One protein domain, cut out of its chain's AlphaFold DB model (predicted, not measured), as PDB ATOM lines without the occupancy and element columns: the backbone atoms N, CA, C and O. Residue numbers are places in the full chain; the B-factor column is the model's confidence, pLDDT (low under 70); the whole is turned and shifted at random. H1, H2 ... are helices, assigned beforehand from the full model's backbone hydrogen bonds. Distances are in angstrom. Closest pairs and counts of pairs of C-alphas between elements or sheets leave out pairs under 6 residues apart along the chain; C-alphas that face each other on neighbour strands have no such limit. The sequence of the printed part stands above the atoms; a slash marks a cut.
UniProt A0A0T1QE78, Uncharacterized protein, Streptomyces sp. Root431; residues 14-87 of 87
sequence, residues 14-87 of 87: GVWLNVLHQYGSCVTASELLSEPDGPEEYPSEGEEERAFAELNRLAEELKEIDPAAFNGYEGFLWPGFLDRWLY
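AT A GLANCE: This is residues 14 to 87 of the 87 residues of an uncharacterized protein of Streptomyces sp. Root431 (UniProt A0A0T1QE78). Two long helices, H1 and H2, make a helical hairpin shaped like a narrow V: they come together where H1 begins and H2 ends, and spread toward the other end, where a long loop of residues 30 to 44 joins them. The short helix H3 follows at the closed end, and beyond it a tail, residues 72 to 87 with H4 in it, sticks out from the hairpin, as do residues 36 to 42 of the loop. The printed part has 74 residues with four named helices, in the order H1, H2, H3, H4, and no named strand; its class is all helix. The whole is loose, with a radius of gyration of the C-alphas of 15.4 A and spans of 41 by 30 by 22 A.

IN THESE COORDINATES: H1 is residues 14 to 29, 22.6 A from first to last C-alpha; it begins at C-alpha 14, at (149.437, 171.673, 143.979). H2, the longest helix, is residues 45 to 65 and measures 30.5 A, from C-alpha 45 at (173.256, 197.706, 133.457) to C-alpha 65 at (150.741, 177.246, 134.847). H3 is residues 67 to 70, 5.5 A long. H4 is residues 79 to 85, 10.9 A long, and ends at C-alpha 85, at (154.741, 173.033, 157.154).

HOW THE PARTS SIT: H1 and H2 form a helical hairpin. They touch, the closest C-alphas being those of Val 19 and Leu 62, 5.9 A apart. H2 touches H1 with residues 58 to 65 alone. The two run opposite ways at a shallow tilt of 26 degrees, with 13.9 A from centre to centre. H3 is close to H2 but not clearly touching it; the closest C-alphas, those of Lys 63 and Phe 70, are 6.3 A apart. H1 and H3 are only just apart, at 8.2 A. H4 is apart from H1, H2 and H3. In H1 every O i to N i+4 pair is within hydrogen-bond range; in H2 16 of 17 are, and in H4 0 of 3, beside 2 of 4 O i to N i+3 pairs. H3 is too short for an O i to N i+4 pair.

THE WHOLE: The two C-alphas farthest apart are those of Gly 46 and Tyr 87, 42.9 A. The printed part has no cut and ends at residue 87, the chain's last residue. The link from H1 to H2 is long, with 15 residues; that from H2 to H3 is tight, and that from H3 to H4 is short, with 8 residues. Without the stretches that stand free, residues 36 to 42 and 72 to 87, the body spans 36 by 21 by 11 A. The mean pLDDT of the printed part is 77.6; residues 35 to 41 and 72 to 87 are under 70, and H4 has a mean of 55.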
ATOM      1  N   GLY A  14     148.669 172.518 144.903       81.94
ATOM      2  CA  GLY A  14     149.437 171.673 143.979       81.94
ATOM      3  C   GLY A  14     150.010 172.461 142.801       81.94
ATOM      4  O   GLY A  14     151.160 172.261 142.422       81.94
ATOM      5  N   VAL A  15     149.221 173.397 142.266       82.81
ATOM      6  CA  VAL A  15     149.647 174.288 141.182       82.81
ATOM      7  C   VAL A  15     150.729 175.244 141.688       82.81
ATOM      8  O   VAL A  15     151.754 175.408 141.038       82.81
ATOM      9  N   TRP A  16     150.567 175.767 142.904       82.56
ATOM     10  CA  TRP A  16     151.575 176.596 143.560       82.56
ATOM     11  C   TRP A  16     152.906 175.874 143.785       82.56
ATOM     12  O   TRP A  16     153.956 176.422 143.462       82.56
ATOM     13  N   LEU A  17     152.883 174.633 144.288       85.81
ATOM     14  CA  LEU A  17     154.102 173.830 144.448       85.81
ATOM     15  C   LEU A  17     154.795 173.592 143.101       85.81
ATOM     16  O   LEU A  17     156.021 173.647 143.028       85.81
ATOM     17  N   ASN A  18     154.023 173.368 142.035       88.44
ATOM     18  CA  ASN A  18     154.560 173.210 140.688       88.44
ATOM     19  C   ASN A  18     155.208 174.507 140.171       88.44
ATOM     20  O   ASN A  18     156.328 174.474 139.671       88.44
ATOM     21  N   VAL A  19     154.545 175.654 140.351       88.19
ATOM     22  CA  VAL A  19     155.078 176.984 140.008       88.19
ATOM     23  C   VAL A  19     156.372 177.274 140.765       88.19
ATOM     24  O   VAL A  19     157.353 177.693 140.155       88.19
ATOM     25  N   LEU A  20     156.418 177.003 142.073       88.00
ATOM     26  CA  LEU A  20     157.628 177.180 142.879       88.00
ATOM     27  C   LEU A  20     158.769 176.270 142.431       88.00
ATOM     28  O   LEU A  20     159.917 176.705 142.372       88.00
ATOM     29  N   HIS A  21     158.463 175.014 142.115       90.12
ATOM     30  CA  HIS A  21     159.462 174.075 141.629       90.12
ATOM     31  C   HIS A  21     160.040 174.515 140.277       90.12
ATOM     32  O   HIS A  21     161.260 174.501 140.103       90.12
ATOM     33  N   GLN A  22     159.182 174.952 139.352       91.31
ATOM     34  CA  GLN A  22     159.592 175.467 138.047       91.31
ATOM     35  C   GLN A  22     160.442 176.735 138.196       91.31
ATOM     36  O   GLN A  22     161.518 176.822 137.609       91.31
ATOM     37  N   TYR A  23     160.004 177.676 139.037       91.00
ATOM     38  CA  TYR A  23     160.760 178.885 139.361       91.00
ATOM     39  C   TYR A  23     162.155 178.549 139.897       91.00
ATOM     40  O   TYR A  23     163.156 178.984 139.329       91.00
ATOM     41  N   GLY A  24     162.229 177.734 140.954       88.56
ATOM     42  CA  GLY A  24     163.496 177.373 141.587       88.56
ATOM     43  C   GLY A  24     164.436 176.640 140.631       88.56
ATOM     44  O   GLY A  24     165.634 176.910 140.628       88.56
ATOM     45  N   SER A  25     163.900 175.770 139.772       91.38
ATOM     46  CA  SER A  25     164.690 175.060 138.761       91.38
ATOM     47  C   SER A  25     165.279 176.012 137.717       91.38
ATOM     48  O   SER A  25     166.464 175.903 137.408       91.38
ATOM     49  N   CYS A  26     164.490 176.967 137.209       90.00
ATOM     50  CA  CYS A  26     164.969 177.962 136.246       90.00
ATOM     51  C   CYS A  26     166.022 178.893 136.855       90.00
ATOM     52  O   CYS A  26     167.065 179.101 136.247       90.00
ATOM     53  N   VAL A  27     165.786 179.402 138.067       88.50
ATOM     54  CA  VAL A  27     166.742 180.279 138.763       88.50
ATOM     55  C   VAL A  27     168.055 179.551 139.046       88.50
ATOM     56  O   VAL A  27     169.119 180.085 138.765       88.50
ATOM     57  N   THR A  28     167.994 178.307 139.527       87.69
ATOM     58  CA  THR A  28     169.201 177.519 139.840       87.69
ATOM     59  C   THR A  28     170.015 177.171 138.591       87.69
ATOM     60  O   THR A  28     171.228 177.015 138.669       87.69
ATOM     61  N   ALA A  29     169.361 177.025 137.436       88.88
ATOM     62  CA  ALA A  29     170.026 176.720 136.170       88.88
ATOM     63  C   ALA A  29     170.549 177.964 135.431       88.88
ATOM     64  O   ALA A  29     171.302 177.818 134.467       88.88
ATOM     65  N   SER A  30     170.129 179.166 135.830       86.06
ATOM     66  CA  SER A  30     170.506 180.415 135.172       86.06
ATOM     67  C   SER A  30     171.855 180.907 135.676       86.06
ATOM     68  O   SER A  30     172.022 181.146 136.864       86.06
ATOM     69  N   GLU A  31     172.804 181.150 134.776       84.56
ATOM     70  CA  GLU A  31     174.095 181.772 135.120       84.56
ATOM     71  C   GLU A  31     173.946 183.224 135.610       84.56
ATOM     72  O   GLU A  31     174.867 183.767 136.204       84.56
ATOM     73  N   LEU A  32     172.795 183.854 135.345       83.88
ATOM     74  CA  LEU A  32     172.534 185.260 135.647       83.88
ATOM     75  C   LEU A  32     171.641 185.457 136.878       83.88
ATOM     76  O   LEU A  32     171.790 186.444 137.592       83.88
ATOM     77  N   LEU A  33     170.690 184.544 137.102       83.31
ATOM     78  CA  LEU A  33     169.774 184.588 138.248       83.31
ATOM     79  C   LEU A  33     170.226 183.704 139.415       83.31
ATOM     80  O   LEU A  33     169.712 183.882 140.522       83.31
ATOM     81  N   SER A  34     171.129 182.745 139.186       82.12
ATOM     82  CA  SER A  34     171.734 181.982 140.280       82.12
ATOM     83  C   SER A  34     172.595 182.887 141.158       82.12
ATOM     84  O   SER A  34     172.977 183.992 140.773       82.12
ATOM     85  N   GLU A  35     172.821 182.441 142.392       69.81
ATOM     86  CA  GLU A  35     173.575 183.194 143.389       69.81
ATOM     87  C   GLU A  35     174.936 183.626 142.812       69.81
ATOM     88  O   GLU A  35     175.636 182.792 142.233       69.81
ATOM     89  N   PRO A  36     175.323 184.912 142.919       63.28
ATOM     90  CA  PRO A  36     176.601 185.356 142.390       63.28
ATOM     91  C   PRO A  36     177.723 184.648 143.158       63.28
ATOM     92  O   PRO A  36     177.956 184.929 144.330       63.28
ATOM     93  N   ASP A  37     178.449 183.755 142.484       61.00
ATOM     94  CA  ASP A  37     179.598 183.003 143.022       61.00
ATOM     95  C   ASP A  37     180.809 183.901 143.407       61.00
ATOM     96  O   ASP A  37     181.914 183.413 143.665       61.00
ATOM     97  N   GLY A  38     180.642 185.228 143.437       61.25
ATOM     98  CA  GLY A  38     181.701 186.224 143.599       61.25
ATOM     99  C   GLY A  38     181.410 187.277 144.676       61.25
ATOM    100  O   GLY A  38     180.272 187.428 145.116       61.25
ATOM    101  N   PRO A  39     182.443 188.016 145.134       62.19
ATOM    102  CA  PRO A  39     182.253 189.142 146.050       62.19
ATOM    103  C   PRO A  39     181.269 190.138 145.431       62.19
ATOM    104  O   PRO A  39     181.391 190.375 144.239       62.19
ATOM    105  N   GLU A  40     180.341 190.671 146.240       62.06
ATOM    106  CA  GLU A  40     179.231 191.608 145.942       62.06
ATOM    107  C   GLU A  40     179.490 192.628 144.804       62.06
ATOM    108  O   GLU A  40     179.574 193.838 145.020       62.06
ATOM    109  N   GLU A  41     179.614 192.156 143.569       67.25
ATOM    110  CA  GLU A  41     179.693 192.979 142.376       67.25
ATOM    111  C   GLU A  41     178.262 193.189 141.902       67.25
ATOM    112  O   GLU A  41     177.540 192.245 141.582       67.25
ATOM    113  N   TYR A  42     177.832 194.450 141.923       70.19
ATOM    114  CA  TYR A  42     176.563 194.823 141.325       70.19
ATOM    115  C   TYR A  42     176.595 194.450 139.837       70.19
ATOM    116  O   TYR A  42     177.580 194.788 139.169       70.19
ATOM    117  N   PRO A  43     175.546 193.790 139.316       72.31
ATOM    118  CA  PRO A  43     175.451 193.505 137.895       72.31
ATOM    119  C   PRO A  43     175.582 194.806 137.101       72.31
ATOM    120  O   PRO A  43     175.099 195.868 137.502       72.31
ATOM    121  N   SER A  44     176.261 194.740 135.964       82.38
ATOM    122  CA  SER A  44     176.272 195.846 135.011       82.38
ATOM    123  C   SER A  44     174.851 196.133 134.502       82.38
ATOM    124  O   SER A  44     174.013 195.235 134.467       82.38
ATOM    125  N   GLU A  45     174.577 197.355 134.024       82.81
ATOM    126  CA  GLU A  45     173.256 197.706 133.457       82.81
ATOM    127  C   GLU A  45     172.789 196.692 132.388       82.81
ATOM    128  O   GLU A  45     171.622 196.317 132.330       82.81
ATOM    129  N   GLY A  46     173.720 196.174 131.575       85.44
ATOM    130  CA  GLY A  46     173.412 195.162 130.562       85.44
ATOM    131  C   GLY A  46     173.107 193.767 131.125       85.44
ATOM    132  O   GLY A  46     172.401 192.991 130.481       85.44
ATOM    133  N   GLU A  47     173.630 193.423 132.302       84.38
ATOM    134  CA  GLU A  47     173.285 192.194 133.028       84.38
ATOM    135  C   GLU A  47     171.933 192.338 133.727       84.38
ATOM    136  O   GLU A  47     171.119 191.421 133.647       84.38
ATOM    137  N   GLU A  48     171.635 193.505 134.303       84.81
ATOM    138  CA  GLU A  48     170.320 193.804 134.880       84.81
ATOM    139  C   GLU A  48     169.201 193.707 133.833       84.81
ATOM    140  O   GLU A  48     168.184 193.052 134.070       84.81
ATOM    141  N   GLU A  49     169.392 194.288 132.645       89.00
ATOM    142  CA  GLU A  49     168.416 194.198 131.550       89.00
ATOM    143  C   GLU A  49     168.155 192.747 131.122       89.00
ATOM    144  O   GLU A  49     167.010 192.354 130.875       89.00
ATOM    145  N   ARG A  50     169.209 191.925 131.055       88.31
ATOM    146  CA  ARG A  50     169.095 190.502 130.706       88.31
ATOM    147  C   ARG A  50     168.403 189.706 131.806       88.31
ATOM    148  O   ARG A  50     167.551 188.879 131.489       88.31
ATOM    149  N   ALA A  51     168.713 189.990 133.069       87.75
ATOM    150  CA  ALA A  51     168.095 189.342 134.218       87.75
ATOM    151  C   ALA A  51     166.600 189.663 134.242       87.75
ATOM    152  O   ALA A  51     165.760 188.780 134.404       87.75
ATOM    153  N   PHE A  52     166.251 190.921 133.973       88.25
ATOM    154  CA  PHE A  52     164.869 191.357 133.871       88.25
ATOM    155  C   PHE A  52     164.137 190.692 132.698       88.25
ATOM    156  O   PHE A  52     162.991 190.267 132.844       88.25
ATOM    157  N   ALA A  53     164.779 190.557 131.536       92.19
ATOM    158  CA  ALA A  53     164.201 189.843 130.400       92.19
ATOM    159  C   ALA A  53     163.955 188.357 130.715       92.19
ATOM    160  O   ALA A  53     162.898 187.819 130.372       92.19
ATOM    161  N   GLU A  54     164.890 187.703 131.406       92.69
ATOM    162  CA  GLU A  54     164.755 186.309 131.823       92.69
ATOM    163  C   GLU A  54     163.631 186.125 132.847       92.69
ATOM    164  O   GLU A  54     162.789 185.242 132.677       92.69
ATOM    165  N   LEU A  55     163.552 187.002 133.850       91.31
ATOM    166  CA  LEU A  55     162.476 187.003 134.841       91.31
ATOM    167  C   LEU A  55     161.105 187.254 134.208       91.31
ATOM    168  O   LEU A  55     160.141 186.601 134.596       91.31
ATOM    169  N   ASN A  56     160.996 188.144 133.216       91.31
ATOM    170  CA  ASN A  56     159.732 188.361 132.503       91.31
ATOM    171  C   ASN A  56     159.308 187.134 131.698       91.31
ATOM    172  O   ASN A  56     158.136 186.761 131.724       91.31
ATOM    173  N   ARG A  57     160.247 186.478 131.007       92.94
ATOM    174  CA  ARG A  57     159.951 185.223 130.306       92.94
ATOM    175  C   ARG A  57     159.474 184.157 131.289       92.94
ATOM    176  O   ARG A  57     158.454 183.522 131.042       92.94
ATOM    177  N   LEU A  58     160.176 184.003 132.413       92.62
ATOM    178  CA  LEU A  58     159.791 183.071 133.467       92.62
ATOM    179  C   LEU A  58     158.408 183.415 134.033       92.62
ATOM    180  O   LEU A  58     157.598 182.523 134.238       92.62
ATOM    181  N   ALA A  59     158.099 184.694 134.239       89.69
ATOM    182  CA  ALA A  59     156.787 185.126 134.705       89.69
ATOM    183  C   ALA A  59     155.663 184.714 133.742       89.69
ATOM    184  O   ALA A  59     154.644 184.204 134.200       89.69
ATOM    185  N   GLU A  60     155.846 184.869 132.428       92.50
ATOM    186  CA  GLU A  60     154.856 184.409 131.444       92.50
ATOM    187  C   GLU A  60     154.713 182.877 131.446       92.50
ATOM    188  O   GLU A  60     153.590 182.377 131.470       92.50
ATOM    189  N   GLU A  61     155.814 182.123 131.536       92.56
ATOM    190  CA  GLU A  61     155.778 180.653 131.657       92.56
ATOM    191  C   GLU A  61     155.025 180.197 132.921       92.56
ATOM    192  O   GLU A  61     154.186 179.298 132.881       92.56
ATOM    193  N   LEU A  62     155.281 180.839 134.062       89.25
ATOM    194  CA  LEU A  62     154.597 180.528 135.318       89.25
ATOM    195  C   LEU A  62     153.121 180.943 135.289       89.25
ATOM    196  O   LEU A  62     152.285 180.277 135.899       89.25
ATOM    197  N   LYS A  63     152.780 182.009 134.564       88.69
ATOM    198  CA  LYS A  63     151.402 182.470 134.381       88.69
ATOM    199  C   LYS A  63     150.577 181.516 133.526       88.69
ATOM    200  O   LYS A  63     149.376 181.410 133.752       88.69
ATOM    201  N   GLU A  64     151.188 180.793 132.592       91.00
ATOM    202  CA  GLU A  64     150.512 179.702 131.878       91.00
ATOM    203  C   GLU A  64     150.151 178.540 132.817       91.00
ATOM    204  O   GLU A  64     149.118 177.893 132.632       91.00
ATOM    205  N   ILE A  65     150.971 178.294 133.843       87.62
ATOM    206  CA  ILE A  65     150.741 177.246 134.847       87.62
ATOM    207  C   ILE A  65     149.690 177.692 135.869       87.62
ATOM    208  O   ILE A  65     148.802 176.913 136.219       87.62
ATOM    209  N   ASP A  66     149.789 178.929 136.356       86.12
ATOM    210  CA  ASP A  66     148.897 179.476 137.374       86.12
ATOM    211  C   ASP A  66     148.497 180.929 137.098       86.12
ATOM    212  O   ASP A  66     149.025 181.857 137.715       86.12
ATOM    213  N   PRO A  67     147.514 181.161 136.213       85.12
ATOM    214  CA  PRO A  67     147.073 182.514 135.889       85.12
ATOM    215  C   PRO A  67     146.562 183.280 137.115       85.12
ATOM    216  O   PRO A  67     146.731 184.496 137.201       85.12
ATOM    217  N   ALA A  68     145.950 182.573 138.075       81.62
ATOM    218  CA  ALA A  68     145.396 183.175 139.283       81.62
ATOM    219  C   ALA A  68     146.478 183.854 140.135       81.62
ATOM    220  O   ALA A  68     146.237 184.950 140.639       81.62
ATOM    221  N   ALA A  69     147.687 183.281 140.184       77.88
ATOM    222  CA  ALA A  69     148.824 183.852 140.904       77.88
ATOM    223  C   ALA A  69     149.281 185.223 140.361       77.88
ATOM    224  O   ALA A  69     149.977 185.956 141.061       77.88
ATOM    225  N   PHE A  70     148.875 185.591 139.139       78.69
ATOM    226  CA  PHE A  70     149.260 186.835 138.461       78.69
ATOM    227  C   PHE A  70     148.113 187.849 138.328       78.69
ATOM    228  O   PHE A  70     148.309 188.918 137.753       78.69
ATOM    229  N   ASN A  71     146.928 187.569 138.882       77.31
ATOM    230  CA  ASN A  71     145.761 188.460 138.802       77.31
ATOM    231  C   ASN A  71     145.798 189.644 139.792       77.31
ATOM    232  O   ASN A  71     144.815 190.370 139.931       77.31
ATOM    233  N   GLY A  72     146.946 189.882 140.430       64.69
ATOM    234  CA  GLY A  72     147.173 190.982 141.363       64.69
ATOM    235  C   GLY A  72     147.047 190.574 142.830       64.69
ATOM    236  O   GLY A  72     146.684 189.451 143.171       64.69
ATOM    237  N   TYR A  73     147.396 191.506 143.718       55.28
ATOM    238  CA  TYR A  73     147.293 191.304 145.159       55.28
ATOM    239  C   TYR A  73     145.841 191.482 145.611       55.28
ATOM    240  O   TYR A  73     145.379 192.595 145.867       55.28
ATOM    241  N   GLU A  74     145.125 190.375 145.741       56.22
ATOM    242  CA  GLU A  74     143.975 190.280 146.632       56.22
ATOM    243  C   GLU A  74     144.482 189.656 147.940       56.22
ATOM    244  O   GLU A  74     145.251 188.699 147.905       56.22
ATOM    245  N   GLY A  75     144.163 190.261 149.091       53.69
ATOM    246  CA  GLY A  75     144.775 189.983 150.401       53.69
ATOM    247  C   GLY A  75     144.493 188.588 150.972       53.69
ATOM    248  O   GLY A  75     143.865 188.454 152.021       53.69
ATOM    249  N   PHE A  76     144.970 187.549 150.299       54.16
ATOM    250  CA  PHE A  76     144.786 186.152 150.642       54.16
ATOM    251  C   PHE A  76     146.002 185.654 151.415       54.16
ATOM    252  O   PHE A  76     147.045 185.315 150.859       54.16
ATOM    253  N   LEU A  77     145.875 185.644 152.740       53.34
ATOM    254  CA  LEU A  77     146.885 185.060 153.609       53.34
ATOM    255  C   LEU A  77     146.839 183.526 153.541       53.34
ATOM    256  O   LEU A  77     145.786 182.910 153.372       53.34
ATOM    257  N   TRP A  78     147.990 182.926 153.838       57.28
ATOM    258  CA  TRP A  78     148.225 181.494 154.043       57.28
ATOM    259  C   TRP A  78     148.298 181.082 155.544       57.28
ATOM    260  O   TRP A  78     149.154 180.256 155.875       57.28
ATOM    261  N   PRO A  79     147.497 181.593 156.518       53.75
ATOM    262  CA  PRO A  79     147.835 181.367 157.929       53.75
ATOM    263  C   PRO A  79     147.738 179.887 158.312       53.75
ATOM    264  O   PRO A  79     148.641 179.339 158.927       53.75
ATOM    265  N   GLY A  80     146.671 179.203 157.880       56.41
ATOM    266  CA  GLY A  80     146.413 177.824 158.301       56.41
ATOM    267  C   GLY A  80     147.298 176.760 157.642       56.41
ATOM    268  O   GLY A  80     147.373 175.645 158.152       56.41
ATOM    269  N   PHE A  81     147.949 177.068 156.512       53.78
ATOM    270  CA  PHE A  81     148.774 176.099 155.774       53.78
ATOM    271  C   PHE A  81     150.265 176.200 156.115       53.78
ATOM    272  O   PHE A  81     150.931 175.166 156.162       53.78
ATOM    273  N   LEU A  82     150.778 177.401 156.415       55.94
ATOM    274  CA  LEU A  82     152.171 177.586 156.844       55.94
ATOM    275  C   LEU A  82     152.432 176.985 158.230       55.94
ATOM    276  O   LEU A  82     153.451 176.324 158.418       55.94
ATOM    277  N   ASP A  83     151.471 177.101 159.152       57.81
ATOM    278  CA  ASP A  83     151.569 176.502 160.490       57.81
ATOM    279  C   ASP A  83     151.740 174.974 160.457       57.81
ATOM    280  O   ASP A  83     152.267 174.394 161.401       57.81
ATOM    281  N   ARG A  84     151.323 174.297 159.377       56.94
ATOM    282  CA  ARG A  84     151.475 172.840 159.226       56.94
ATOM    283  C   ARG A  84     152.798 172.426 158.567       56.94
ATOM    284  O   ARG A  84     153.176 171.272 158.707       56.94
ATOM    285  N   TRP A  85     153.471 173.321 157.844       53.50
ATOM    286  CA  TRP A  85     154.741 173.033 157.154       53.50
ATOM    287  C   TRP A  85     155.985 173.415 157.972       53.50
ATOM    288  O   TRP A  85     157.080 172.962 157.655       53.50
ATOM    289  N   LEU A  86     155.829 174.243 159.010       53.12
ATOM    290  CA  LEU A  86     156.910 174.650 159.918       53.12
ATOM    291  C   LEU A  86     157.108 173.703 161.125       53.12
ATOM    292  O   LEU A  86     157.877 174.031 162.029       53.12
ATOM    293  N   TYR A  87     156.446 172.541 161.131       44.62
ATOM    294  CA  TYR A  87     156.600 171.450 162.107       44.62
ATOM    295  C   TYR A  87     156.811 170.115 161.393       44.62
ATOM    296  O   TYR A  87     157.459 169.235 162.004       44.62
TER     297      TYR A  87